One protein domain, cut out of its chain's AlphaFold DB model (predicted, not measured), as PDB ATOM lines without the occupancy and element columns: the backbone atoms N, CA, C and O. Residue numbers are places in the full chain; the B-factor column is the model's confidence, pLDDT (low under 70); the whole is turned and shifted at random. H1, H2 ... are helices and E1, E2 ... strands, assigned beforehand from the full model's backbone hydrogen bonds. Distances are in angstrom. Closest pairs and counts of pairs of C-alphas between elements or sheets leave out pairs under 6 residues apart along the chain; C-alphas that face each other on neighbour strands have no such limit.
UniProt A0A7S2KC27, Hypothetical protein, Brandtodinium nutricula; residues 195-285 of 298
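What this domain is: This is residues 195 to 285 of the 298 residues of the protein "Hypothetical protein" of Brandtodinium nutricula (UniProt A0A7S2KC27). A two-stranded ribbon, E1 and E2, packs along H2, the helix nearest to the middle, and H3 folds back beside H2 to make a helical hairpin. The short H1 packs on another side of H2, away from H3. The printed part has 91 residues, with named elements in the order H1, E1, E2, H2, H3; the sheet, E1 - E2, is antiparallel and the class is mixed, helices and strands. The whole is compact, with a radius of gyration of the C-alphas of 12.4 A, and rounded, spanning 34 by 29 by 27 A.

How they stand to each other: E1, residues 218 to 224, and E2, residues 230 to 236, form a hairpin, antiparallel at 157 degrees between directions. Across it N 221 and O 233 are 3.0 A apart and N 231 and O 223 are 2.8 A apart, both within hydrogen-bond range. H2, residues 244 to 259, has its C-alpha of Ala 247 at 5.7 A from that of Thr 235 in E2, the closest pair of the two. The closest C-alphas of H2 and E1, those of Glu 248 and Val 219, are 6.2 A apart. H3, residues 264 to 277, touches H2, closest at the C-alphas of Val 267 and Cys 254, 5.9 A; this helical hairpin has a shallow tilt of 31 degrees, opposite ways. H3 and E2 are near each other, with 11 pairs of C-alphas within 10 A, while H3 and E1 are apart. H1, residues 204 to 207, touches H2 at residues 252 to 256 alone, closest at the C-alphas of Ala 204 and Arg 252, 5.1 A. In H2 and H3 every O i to N i+4 pair is within hydrogen-bond range; H1 is too short for one, and its one O i to N i+3 pair is within range.

Where its parts are: E1 begins at C-alpha 218, (27.402, 103.900, 27.426), and measures 19.4 A; E2 measures 19.9 A. H2 measures 22.8 A, H3 20.1 A and H1 4.9 A. H3 ends at C-alpha 277, (9.089, 99.744, 30.261).

The domain as a whole: The C-alphas of Gly 228 and Gly 279, the two farthest apart, are 35.0 A apart. The printed part has no cut, and no link is long. The mean pLDDT of the printed part is 95.5, and no printed residue is under 70.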
ATOM      1  N   GLY A 195       8.511 110.256  29.388       95.19
ATOM      2  CA  GLY A 195       8.186 109.906  30.773       95.19
ATOM      3  C   GLY A 195       8.937 110.746  31.803       95.19
ATOM      4  O   GLY A 195       9.563 111.757  31.474       95.19
ATOM      5  N   ASP A 196       8.847 110.327  33.065       96.75
ATOM      6  CA  ASP A 196       9.464 111.044  34.177       96.75
ATOM      7  C   ASP A 196      10.996 111.082  34.043       96.75
ATOM      8  O   ASP A 196      11.652 110.092  33.688       96.75
ATOM      9  N   ASP A 197      11.565 112.238  34.382       97.94
ATOM     10  CA  ASP A 197      13.003 112.494  34.465       97.94
ATOM     11  C   ASP A 197      13.301 113.306  35.739       97.94
ATOM     12  O   ASP A 197      12.411 113.656  36.520       97.94
ATOM     13  N   VAL A 198      14.573 113.593  35.982       97.94
ATOM     14  CA  VAL A 198      15.008 114.451  37.086       97.94
ATOM     15  C   VAL A 198      14.730 115.934  36.784       97.94
ATOM     16  O   VAL A 198      14.707 116.323  35.615       97.94
ATOM     17  N   PRO A 199      14.588 116.798  37.809       98.12
ATOM     18  CA  PRO A 199      14.428 118.240  37.605       98.12
ATOM     19  C   PRO A 199      15.575 118.870  36.797       98.12
ATOM     20  O   PRO A 199      16.719 118.418  36.892       98.12
ATOM     21  N   ASP A 200      15.299 119.964  36.079       97.50
ATOM     22  CA  ASP A 200      16.284 120.718  35.280       97.50
ATOM     23  C   ASP A 200      17.523 121.160  36.084       97.50
ATOM     24  O   ASP A 200      18.622 121.242  35.543       97.50
ATOM     25  N   SER A 201      17.365 121.412  37.388       97.06
ATOM     26  CA  SER A 201      18.448 121.819  38.293       97.06
ATOM     27  C   SER A 201      19.323 120.663  38.797       97.06
ATOM     28  O   SER A 201      20.307 120.898  39.495       97.06
ATOM     29  N   SER A 202      18.976 119.413  38.477       97.75
ATOM     30  CA  SER A 202      19.705 118.229  38.934       97.75
ATOM     31  C   SER A 202      21.097 118.143  38.308       97.75
ATOM     32  O   SER A 202      21.259 118.237  37.090       97.75
ATOM     33  N   GLU A 203      22.115 117.844  39.116       97.00
ATOM     34  CA  GLU A 203      23.481 117.640  38.614       97.00
ATOM     35  C   GLU A 203      23.608 116.420  37.693       97.00
ATOM     36  O   GLU A 203      24.546 116.338  36.899       97.00
ATOM     37  N   ALA A 204      22.632 115.508  37.725       97.69
ATOM     38  CA  ALA A 204      22.606 114.334  36.863       97.69
ATOM     39  C   ALA A 204      22.657 114.693  35.363       97.69
ATOM     40  O   ALA A 204      23.171 113.911  34.570       97.69
ATOM     41  N   TRP A 205      22.191 115.880  34.953       97.69
ATOM     42  CA  TRP A 205      22.323 116.362  33.567       97.69
ATOM     43  C   TRP A 205      23.784 116.575  33.130       97.69
ATOM     44  O   TRP A 205      24.105 116.520  31.938       97.69
ATOM     45  N   ARG A 206      24.686 116.821  34.085       95.38
ATOM     46  CA  ARG A 206      26.133 116.928  33.847       95.38
ATOM     47  C   ARG A 206      26.820 115.571  33.942       95.38
ATOM     48  O   ARG A 206      27.629 115.253  33.078       95.38
ATOM     49  N   GLU A 207      26.448 114.773  34.939       96.44
ATOM     50  CA  GLU A 207      27.101 113.493  35.242       96.44
ATOM     51  C   GLU A 207      26.689 112.353  34.295       96.44
ATOM     52  O   GLU A 207      27.500 111.498  33.942       96.44
ATOM     53  N   CYS A 208      25.430 112.317  33.854       97.62
ATOM     54  CA  CYS A 208      24.869 111.206  33.087       97.62
ATOM     55  C   CYS A 208      24.794 111.538  31.593       97.62
ATOM     56  O   CYS A 208      23.711 111.762  31.049       97.62
ATOM     57  N   ARG A 209      25.954 111.564  30.926       96.38
ATOM     58  CA  ARG A 209      26.071 111.851  29.487       96.38
ATOM     59  C   ARG A 209      26.607 110.657  28.707       96.38
ATOM     60  O   ARG A 209      27.566 110.019  29.140       96.38
ATOM     61  N   CYS A 210      26.031 110.378  27.541       95.31
ATOM     62  CA  CYS A 210      26.613 109.440  26.589       95.31
ATOM     63  C   CYS A 210      27.667 110.143  25.720       95.31
ATOM     64  O   CYS A 210      27.557 111.325  25.378       95.31
ATOM     65  N   GLY A 211      28.723 109.407  25.377       90.06
ATOM     66  CA  GLY A 211      29.637 109.797  24.305       90.06
ATOM     67  C   GLY A 211      29.130 109.319  22.942       90.06
ATOM     68  O   GLY A 211      28.269 108.450  22.870       90.06
ATOM     69  N   LEU A 212      29.710 109.842  21.858       89.81
ATOM     70  CA  LEU A 212      29.490 109.327  20.493       89.81
ATOM     71  C   LEU A 212      30.557 108.316  20.046       89.81
ATOM     72  O   LEU A 212      30.615 107.945  18.880       89.81
ATOM     73  N   SER A 213      31.462 107.925  20.940       85.19
ATOM     74  CA  SER A 213      32.579 107.046  20.598       85.19
ATOM     75  C   SER A 213      32.221 105.580  20.852       85.19
ATOM     76  O   SER A 213      31.853 105.227  21.971       85.19
ATOM     77  N   GLY A 214      32.419 104.736  19.835       85.06
ATOM     78  CA  GLY A 214      32.244 103.280  19.890       85.06
ATOM     79  C   GLY A 214      30.878 102.788  19.399       85.06
ATOM     80  O   GLY A 214      29.916 103.547  19.354       85.06
ATOM     81  N   ASP A 215      30.799 101.495  19.076       84.00
ATOM     82  CA  ASP A 215      29.611 100.843  18.488       84.00
ATOM     83  C   ASP A 215      28.433 100.696  19.464       84.00
ATOM     84  O   ASP A 215      27.331 100.295  19.097       84.00
ATOM     85  N   SER A 216      28.660 100.941  20.754       84.94
ATOM     86  CA  SER A 216      27.627 100.859  21.788       84.94
ATOM     87  C   SER A 216      27.885 101.898  22.873       84.94
ATOM     88  O   SER A 216      28.490 101.579  23.901       84.94
ATOM     89  N   PRO A 217      27.447 103.147  22.650       92.62
ATOM     90  CA  PRO A 217      27.496 104.214  23.633       92.62
ATOM     91  C   PRO A 217      26.961 103.790  25.000       92.62
ATOM     92  O   PRO A 217      25.892 103.183  25.147       92.62
ATOM     93  N   VAL A 218      27.736 104.133  26.023       95.56
ATOM     94  CA  VAL A 218      27.402 103.900  27.426       95.56
ATOM     95  C   VAL A 218      27.337 105.230  28.161       95.56
ATOM     96  O   VAL A 218      28.091 106.157  27.859       95.56
ATOM     97  N   VAL A 219      26.456 105.308  29.151       97.19
ATOM     98  CA  VAL A 219      26.435 106.390  30.136       97.19
ATOM     99  C   VAL A 219      27.000 105.807  31.417       97.19
ATOM    100  O   VAL A 219      26.408 104.896  31.994       97.19
ATOM    101  N   CYS A 220      28.162 106.291  31.842       96.56
ATOM    102  CA  CYS A 220      28.865 105.781  33.013       96.56
ATOM    103  C   CYS A 220      29.168 106.926  33.975       96.56
ATOM    104  O   CYS A 220      29.633 107.981  33.553       96.56
ATOM    105  N   PHE A 221      28.938 106.695  35.262       97.12
ATOM    106  CA  PHE A 221      29.287 107.625  36.330       97.12
ATOM    107  C   PHE A 221      29.810 106.863  37.552       97.12
ATOM    108  O   PHE A 221      29.596 105.655  37.700       97.12
ATOM    109  N   GLN A 222      30.538 107.566  38.419       97.06
ATOM    110  CA  GLN A 222      31.040 107.015  39.676       97.06
ATOM    111  C   GLN A 222      30.047 107.315  40.797       97.06
ATOM    112  O   GLN A 222      29.541 108.428  40.901       97.06
ATOM    113  N   VAL A 223      29.794 106.324  41.643       96.19
ATOM    114  CA  VAL A 223      28.928 106.445  42.819       96.19
ATOM    115  C   VAL A 223      29.755 106.163  44.057       96.19
ATOM    116  O   VAL A 223      30.536 105.215  44.068       96.19
ATOM    117  N   GLU A 224      29.577 106.963  45.099       95.50
ATOM    118  CA  GLU A 224      30.189 106.729  46.402       95.50
ATOM    119  C   GLU A 224      29.250 105.883  47.272       95.50
ATOM    120  O   GLU A 224      28.084 106.221  47.471       95.50
ATOM    121  N   GLY A 225      29.733 104.726  47.725       91.88
ATOM    122  CA  GLY A 225      29.007 103.846  48.632       91.88
ATOM    123  C   GLY A 225      28.985 104.378  50.065       91.88
ATOM    124  O   GLY A 225      29.744 105.271  50.431       91.88
ATOM    125  N   LYS A 226      28.148 103.769  50.915       90.25
ATOM    126  CA  LYS A 226      28.078 104.099  52.353       90.25
ATOM    127  C   LYS A 226      29.403 103.875  53.097       90.25
ATOM    128  O   LYS A 226      29.599 104.438  54.163       90.25
ATOM    129  N   ASP A 227      30.292 103.049  52.549       92.06
ATOM    130  CA  ASP A 227      31.635 102.770  53.063       92.06
ATOM    131  C   ASP A 227      32.709 103.734  52.517       92.06
ATOM    132  O   ASP A 227      33.901 103.488  52.696       92.06
ATOM    133  N   GLY A 228      32.305 104.795  51.805       93.00
ATOM    134  CA  GLY A 228      33.199 105.743  51.133       93.00
ATOM    135  C   GLY A 228      33.881 105.176  49.883       93.00
ATOM    136  O   GLY A 228      34.650 105.872  49.218       93.00
ATOM    137  N   LYS A 229      33.626 103.909  49.519       94.56
ATOM    138  CA  LYS A 229      34.223 103.318  48.320       94.56
ATOM    139  C   LYS A 229      33.446 103.734  47.089       94.56
ATOM    140  O   LYS A 229      32.224 103.619  47.022       94.56
ATOM    141  N   ARG A 230      34.183 104.150  46.062       96.31
ATOM    142  CA  ARG A 230      33.606 104.474  44.760       96.31
ATOM    143  C   ARG A 230      33.420 103.224  43.917       96.31
ATOM    144  O   ARG A 230      34.306 102.370  43.855       96.31
ATOM    145  N   PHE A 231      32.284 103.129  43.242       95.62
ATOM    146  CA  PHE A 231      32.025 102.092  42.255       95.62
ATOM    147  C   PHE A 231      31.405 102.684  40.983       95.62
ATOM    148  O   PHE A 231      30.606 103.617  41.061       95.62
ATOM    149  N   PRO A 232      31.726 102.122  39.804       97.00
ATOM    150  CA  PRO A 232      31.110 102.550  38.560       97.00
ATOM    151  C   PRO A 232      29.670 102.034  38.461       97.00
ATOM    152  O   PRO A 232      29.373 100.886  38.825       97.00
ATOM    153  N   PHE A 233      28.795 102.863  37.904       97.50
ATOM    154  CA  PHE A 233      27.453 102.493  37.470       97.50
ATOM    155  C   PHE A 233      27.277 102.863  35.999       97.50
ATOM    156  O   PHE A 233      27.784 103.893  35.560       97.50
ATOM    157  N   GLN A 234      26.570 102.024  35.239       97.06
ATOM    158  CA  GLN A 234      26.366 102.254  33.812       97.06
ATOM    159  C   GLN A 234      24.955 101.909  33.335       97.06
ATOM    160  O   GLN A 234      24.336 100.942  33.808       97.06
ATOM    161  N   THR A 235      24.505 102.667  32.341       97.69
ATOM    162  CA  THR A 235      23.419 102.318  31.421       97.69
ATOM    163  C   THR A 235      23.978 102.234  30.000       97.69
ATOM    164  O   THR A 235      24.995 102.854  29.685       97.69
ATOM    165  N   THR A 236      23.359 101.431  29.136       96.19
ATOM    166  CA  THR A 236      23.804 101.265  27.746       96.19
ATOM    167  C   THR A 236      22.665 101.542  26.776       96.19
ATOM    168  O   THR A 236      21.510 101.240  27.075       96.19
ATOM    169  N   GLU A 237      22.997 102.090  25.606       96.56
ATOM    170  CA  GLU A 237      22.043 102.341  24.518       96.56
ATOM    171  C   GLU A 237      21.309 101.062  24.097       96.56
ATOM    172  O   GLU A 237      20.086 101.038  24.006       96.56
ATOM    173  N   LYS A 238      22.046  99.957  23.930       96.12
ATOM    174  CA  LYS A 238      21.467  98.666  23.537       96.12
ATOM    175  C   LYS A 238      20.414  98.164  24.532       96.12
ATOM    176  O   LYS A 238      19.386  97.640  24.119       96.12
ATOM    177  N   ALA A 239      20.663  98.319  25.833       96.81
ATOM    178  CA  ALA A 239      19.697  97.934  26.860       96.81
ATOM    179  C   ALA A 239      18.500  98.893  26.918       96.81
ATOM    180  O   ALA A 239      17.413  98.482  27.307       96.81
ATOM    181  N   ALA A 240      18.687 100.142  26.484       97.44
ATOM    182  CA  ALA A 240      17.649 101.156  26.344       97.44
ATOM    183  C   ALA A 240      16.954 101.112  24.967       97.44
ATOM    184  O   ALA A 240      16.620 102.155  24.411       97.44
ATOM    185  N   ASN A 241      16.781  99.914  24.399       96.88
ATOM    186  CA  ASN A 241      16.129  99.695  23.103       96.88
ATOM    187  C   ASN A 241      16.730 100.529  21.946       96.88
ATOM    188  O   ASN A 241      16.014 101.049  21.097       96.88
ATOM    189  N   GLY A 242      18.055 100.709  21.936       95.94
ATOM    190  CA  GLY A 242      18.746 101.481  20.895       95.94
ATOM    191  C   GLY A 242      18.669 103.002  21.067       95.94
ATOM    192  O   GLY A 242      19.151 103.734  20.211       95.94
ATOM    193  N   SER A 243      18.098 103.508  22.165       97.31
ATOM    194  CA  SER A 243      17.920 104.946  22.369       97.31
ATOM    195  C   SER A 243      18.978 105.551  23.294       97.31
ATOM    196  O   SER A 243      19.054 105.262  24.493       97.31
ATOM    197  N   LYS A 244      19.786 106.462  22.738       97.50
ATOM    198  CA  LYS A 244      20.807 107.222  23.485       97.50
ATOM    199  C   LYS A 244      20.175 108.118  24.552       97.50
ATOM    200  O   LYS A 244      20.685 108.187  25.669       97.50
ATOM    201  N   LEU A 245      19.061 108.777  24.225       97.88
ATOM    202  CA  LEU A 245      18.369 109.684  25.143       97.88
ATOM    203  C   LEU A 245      17.680 108.924  26.284       97.88
ATOM    204  O   LEU A 245      17.749 109.375  27.429       97.88
ATOM    205  N   GLU A 246      17.106 107.745  26.017       98.12
ATOM    206  CA  GLU A 246      16.577 106.875  27.077       98.12
ATOM    207  C   GLU A 246      17.691 106.327  27.973       98.12
ATOM    208  O   GLU A 246      17.550 106.311  29.197       98.12
ATOM    209  N   ALA A 247      18.839 105.937  27.406       97.81
ATOM    210  CA  ALA A 247      19.979 105.503  28.208       97.81
ATOM    211  C   ALA A 247      20.452 106.603  29.176       97.81
ATOM    212  O   ALA A 247      20.714 106.304  30.348       97.81
ATOM    213  N   GLU A 248      20.518 107.865  28.729       98.31
ATOM    214  CA  GLU A 248      20.819 109.002  29.607       98.31
ATOM    215  C   GLU A 248      19.704 109.255  30.640       98.31
ATOM    216  O   GLU A 248      20.020 109.438  31.817       98.31
ATOM    217  N   ARG A 249      18.416 109.215  30.253       98.44
ATOM    218  CA  ARG A 249      17.270 109.387  31.177       98.44
ATOM    219  C   ARG A 249      17.313 108.371  32.312       98.44
ATOM    220  O   ARG A 249      17.289 108.732  33.488       98.44
ATOM    221  N   ILE A 250      17.456 107.092  31.972       98.44
ATOM    222  CA  ILE A 250      17.521 106.006  32.954       98.44
ATOM    223  C   ILE A 250      18.745 106.178  33.866       98.44
ATOM    224  O   ILE A 250      18.640 105.975  35.079       98.44
ATOM    225  N   ALA A 251      19.895 106.603  33.325       98.44
ATOM    226  CA  ALA A 251      21.077 106.912  34.131       98.44
ATOM    227  C   ALA A 251      20.819 108.052  35.123       98.44
ATOM    228  O   ALA A 251      21.167 107.901  36.294       98.44
ATOM    229  N   ARG A 252      20.163 109.143  34.700       98.56
ATOM    230  CA  ARG A 252      19.818 110.275  35.576       98.56
ATOM    231  C   ARG A 252      18.892 109.864  36.713       98.56
ATOM    232  O   ARG A 252      19.142 110.220  37.865       98.56
ATOM    233  N   LEU A 253      17.871 109.059  36.421       98.50
ATOM    234  CA  LEU A 253      16.970 108.524  37.445       98.50
ATOM    235  C   LEU A 253      17.712 107.625  38.445       98.50
ATOM    236  O   LEU A 253      17.486 107.717  39.654       98.50
ATOM    237  N   CYS A 254      18.634 106.785  37.964       98.38
ATOM    238  CA  CYS A 254      19.480 105.956  38.824       98.38
ATOM    239  C   CYS A 254      20.409 106.806  39.699       98.38
ATOM    240  O   CYS A 254      20.499 106.570  40.903       98.38
ATOM    241  N   TRP A 255      21.050 107.823  39.119       98.06
ATOM    242  CA  TRP A 255      21.895 108.775  39.839       98.06
ATOM    243  C   TRP A 255      21.114 109.474  40.954       98.06
ATOM    244  O   TRP A 255      21.547 109.489  42.103       98.06
ATOM    245  N   HIS A 256      19.907 109.962  40.657       97.94
ATOM    246  CA  HIS A 256      19.060 110.630  41.644       97.94
ATOM    247  C   HIS A 256      18.631 109.695  42.787       97.94
ATOM    248  O   HIS A 256      18.566 110.114  43.943       97.94
ATOM    249  N   ARG A 257      18.390 108.406  42.503       97.75
ATOM    250  CA  ARG A 257      18.134 107.400  43.550       97.75
ATOM    251  C   ARG A 257      19.362 107.133  44.418       97.75
ATOM    252  O   ARG A 257      19.204 106.972  45.626       97.75
ATOM    253  N   PHE A 258      20.565 107.127  43.843       97.56
ATOM    254  CA  PHE A 258      21.797 107.024  44.628       97.56
ATOM    255  C   PHE A 258      21.978 108.214  45.572       97.56
ATOM    256  O   PHE A 258      22.265 107.995  46.746       97.56
ATOM    257  N   GLN A 259      21.712 109.444  45.116       95.62
ATOM    258  CA  GLN A 259      21.763 110.630  45.986       95.62
ATOM    259  C   GLN A 259      20.756 110.571  47.144       95.62
ATOM    260  O   GLN A 259      20.996 111.118  48.214       95.62
ATOM    261  N   LYS A 260      19.643 109.851  46.963       96.31
ATOM    262  CA  LYS A 260      18.655 109.567  48.017       96.31
ATOM    263  C   LYS A 260      19.046 108.399  48.940       96.31
ATOM    264  O   LYS A 260      18.238 107.975  49.761       96.31
ATOM    265  N   GLY A 261      20.258 107.855  48.813       95.88
ATOM    266  CA  GLY A 261      20.783 106.791  49.675       95.88
ATOM    267  C   GLY A 261      20.294 105.379  49.337       95.88
ATOM    268  O   GLY A 261      20.455 104.470  50.161       95.88
ATOM    269  N   ALA A 262      19.706 105.168  48.153       96.56
ATOM    270  CA  ALA A 262      19.290 103.838  47.711       96.56
ATOM    271  C   ALA A 262      20.498 102.895  47.562       96.56
ATOM    272  O   ALA A 262      21.580 103.298  47.129       96.56
ATOM    273  N   SER A 263      20.313 101.616  47.903       95.75
ATOM    274  CA  SER A 263      21.362 100.609  47.728       95.75
ATOM    275  C   SER A 263      21.615 100.320  46.248       95.75
ATOM    276  O   SER A 263      20.737 100.484  45.398       95.75
ATOM    277  N   LYS A 264      22.818  99.826  45.937       95.69
ATOM    278  CA  LYS A 264      23.185  99.422  44.575       95.69
ATOM    279  C   LYS A 264      22.197  98.420  43.979       95.69
ATOM    280  O   LYS A 264      21.788  98.602  42.837       95.69
ATOM    281  N   ASP A 265      21.786  97.419  44.749       95.56
ATOM    282  CA  ASP A 265      20.867  96.384  44.270       95.56
ATOM    283  C   ASP A 265      19.469  96.949  43.996       95.56
ATOM    284  O   ASP A 265      18.875  96.640  42.965       95.56
ATOM    285  N   ALA A 266      18.983  97.865  44.843       96.69
ATOM    286  CA  ALA A 266      17.711  98.549  44.616       96.69
ATOM    287  C   ALA A 266      17.744  99.421  43.348       96.69
ATOM    288  O   ALA A 266      16.787  99.428  42.573       96.69
ATOM    289  N   VAL A 267      18.851 100.133  43.098       97.38
ATOM    290  CA  VAL A 267      19.006 100.943  41.879       97.38
ATOM    291  C   VAL A 267      19.177 100.068  40.634       97.38
ATOM    292  O   VAL A 267      18.649 100.412  39.581       97.38
ATOM    293  N   LEU A 268      19.846  98.915  40.732       96.69
ATOM    294  CA  LEU A 268      19.940  97.951  39.629       96.69
ATOM    295  C   LEU A 268      18.578  97.344  39.277       96.69
ATOM    296  O   LEU A 268      18.238  97.280  38.095       96.69
ATOM    297  N   ALA A 269      17.790  96.944  40.279       96.94
ATOM    298  CA  ALA A 269      16.428  96.458  40.073       96.94
ATOM    299  C   ALA A 269      15.557  97.531  39.404       96.94
ATOM    300  O   ALA A 269      14.886  97.257  38.408       96.94
ATOM    301  N   PHE A 270      15.648  98.777  39.884       98.00
ATOM    302  CA  PHE A 270      14.960  99.911  39.274       98.00
ATOM    303  C   PHE A 270      15.389 100.142  37.818       98.00
ATOM    304  O   PHE A 270      14.534 100.202  36.938       98.00
ATOM    305  N   ARG A 271      16.696 100.192  37.531       98.00
ATOM    306  CA  ARG A 271      17.228 100.343  36.167       98.00
ATOM    307  C   ARG A 271      16.672  99.278  35.224       98.00
ATOM    308  O   ARG A 271      16.262  99.594  34.114       98.00
ATOM    309  N   ASN A 272      16.660  98.022  35.665       97.19
ATOM    310  CA  ASN A 272      16.156  96.920  34.854       97.19
ATOM    311  C   ASN A 272      14.649  97.071  34.587       97.19
ATOM    312  O   ASN A 272      14.220  96.841  33.461       97.19
ATOM    313  N   SER A 273      13.870  97.526  35.576       97.31
ATOM    314  CA  SER A 273      12.445  97.824  35.376       97.31
ATOM    315  C   SER A 273      12.213  98.965  34.379       97.31
ATOM    316  O   SER A 273      11.297  98.880  33.567       97.31
ATOM    317  N   GLU A 274      13.065  99.997  34.381       97.81
ATOM    318  CA  GLU A 274      12.986 101.095  33.409       97.81
ATOM    319  C   GLU A 274      13.312 100.628  31.988       97.81
ATOM    320  O   GLU A 274      12.622 101.028  31.056       97.81
ATOM    321  N   TYR A 275      14.294  99.736  31.810       97.94
ATOM    322  CA  TYR A 275      14.541  99.117  30.504       97.94
ATOM    323  C   TYR A 275      13.328  98.341  30.003       97.94
ATOM    324  O   TYR A 275      12.914  98.536  28.863       97.94
ATOM    325  N   SER A 276      12.712  97.522  30.858       96.94
ATOM    326  CA  SER A 276      11.531  96.746  30.474       96.94
ATOM    327  C   SER A 276      10.360  97.627  30.027       96.94
ATOM    328  O   SER A 276       9.668  97.264  29.078       96.94
ATOM    329  N   LYS A 277      10.160  98.801  30.644       97.06
ATOM    330  CA  LYS A 277       9.089  99.744  30.261       97.06
ATOM    331  C   LYS A 277       9.211 100.259  28.826       97.06
ATOM    332  O   LYS A 277       8.192 100.565  28.219       97.06
ATOM    333  N   ILE A 278      10.427 100.343  28.288       97.56
ATOM    334  CA  ILE A 278      10.698 100.845  26.930       97.56
ATOM    335  C   ILE A 278      11.004  99.720  25.927       97.56
ATOM    336  O   ILE A 278      11.570  99.973  24.866       97.56
ATOM    337  N   GLY A 279      10.671  98.468  26.268       97.06
ATOM    338  CA  GLY A 279      10.952  97.292  25.432       97.06
ATOM    339  C   GLY A 279      12.430  96.887  25.393       97.06
ATOM    340  O   GLY A 279      12.825  96.033  24.604       97.06
ATOM    341  N   GLY A 280      13.257  97.493  26.242       96.44
ATOM    342  CA  GLY A 280      14.662  97.165  26.403       96.44
ATOM    343  C   GLY A 280      14.886  95.947  27.301       96.44
ATOM    344  O   GLY A 280      14.026  95.543  28.088       96.44
ATOM    345  N   ALA A 281      16.085  95.374  27.224       95.06
ATOM    346  CA  ALA A 281      16.494  94.251  28.059       95.06
ATOM    347  C   ALA A 281      17.813  94.562  28.762       95.06
ATOM    348  O   ALA A 281      18.785  95.001  28.142       95.06
ATOM    349  N   ALA A 282      17.864  94.301  30.069       90.19
ATOM    350  CA  ALA A 282      19.117  94.375  30.801       90.19
ATOM    351  C   ALA A 282      20.119  93.370  30.203       90.19
ATOM    352  O   ALA A 282      19.734  92.240  29.890       90.19
ATOM    353  N   PRO A 283      21.404  93.741  30.055       84.75
ATOM    354  CA  PRO A 283      22.409  92.773  29.652       84.75
ATOM    355  C   PRO A 283      22.440  91.638  30.685       84.75
ATOM    356  O   PRO A 283      22.290  91.918  31.883       84.75
ATOM    357  N   PRO A 284      22.635  90.376  30.252       82.62
ATOM    358  CA  PRO A 284      22.768  89.269  31.186       82.62
ATOM    359  C   PRO A 284      23.862  89.623  32.188       82.62
ATOM    360  O   PRO A 284      24.874  90.227  31.814       82.62
ATOM    361  N   ALA A 285      23.641  89.294  33.463       77.62
ATOM    362  CA  ALA A 285      24.653  89.476  34.486       77.62
ATOM    363  C   ALA A 285      25.886  88.682  34.049       77.62
ATOM    364  O   ALA A 285      25.920  87.460  34.164       77.62
TER     365      ALA A 285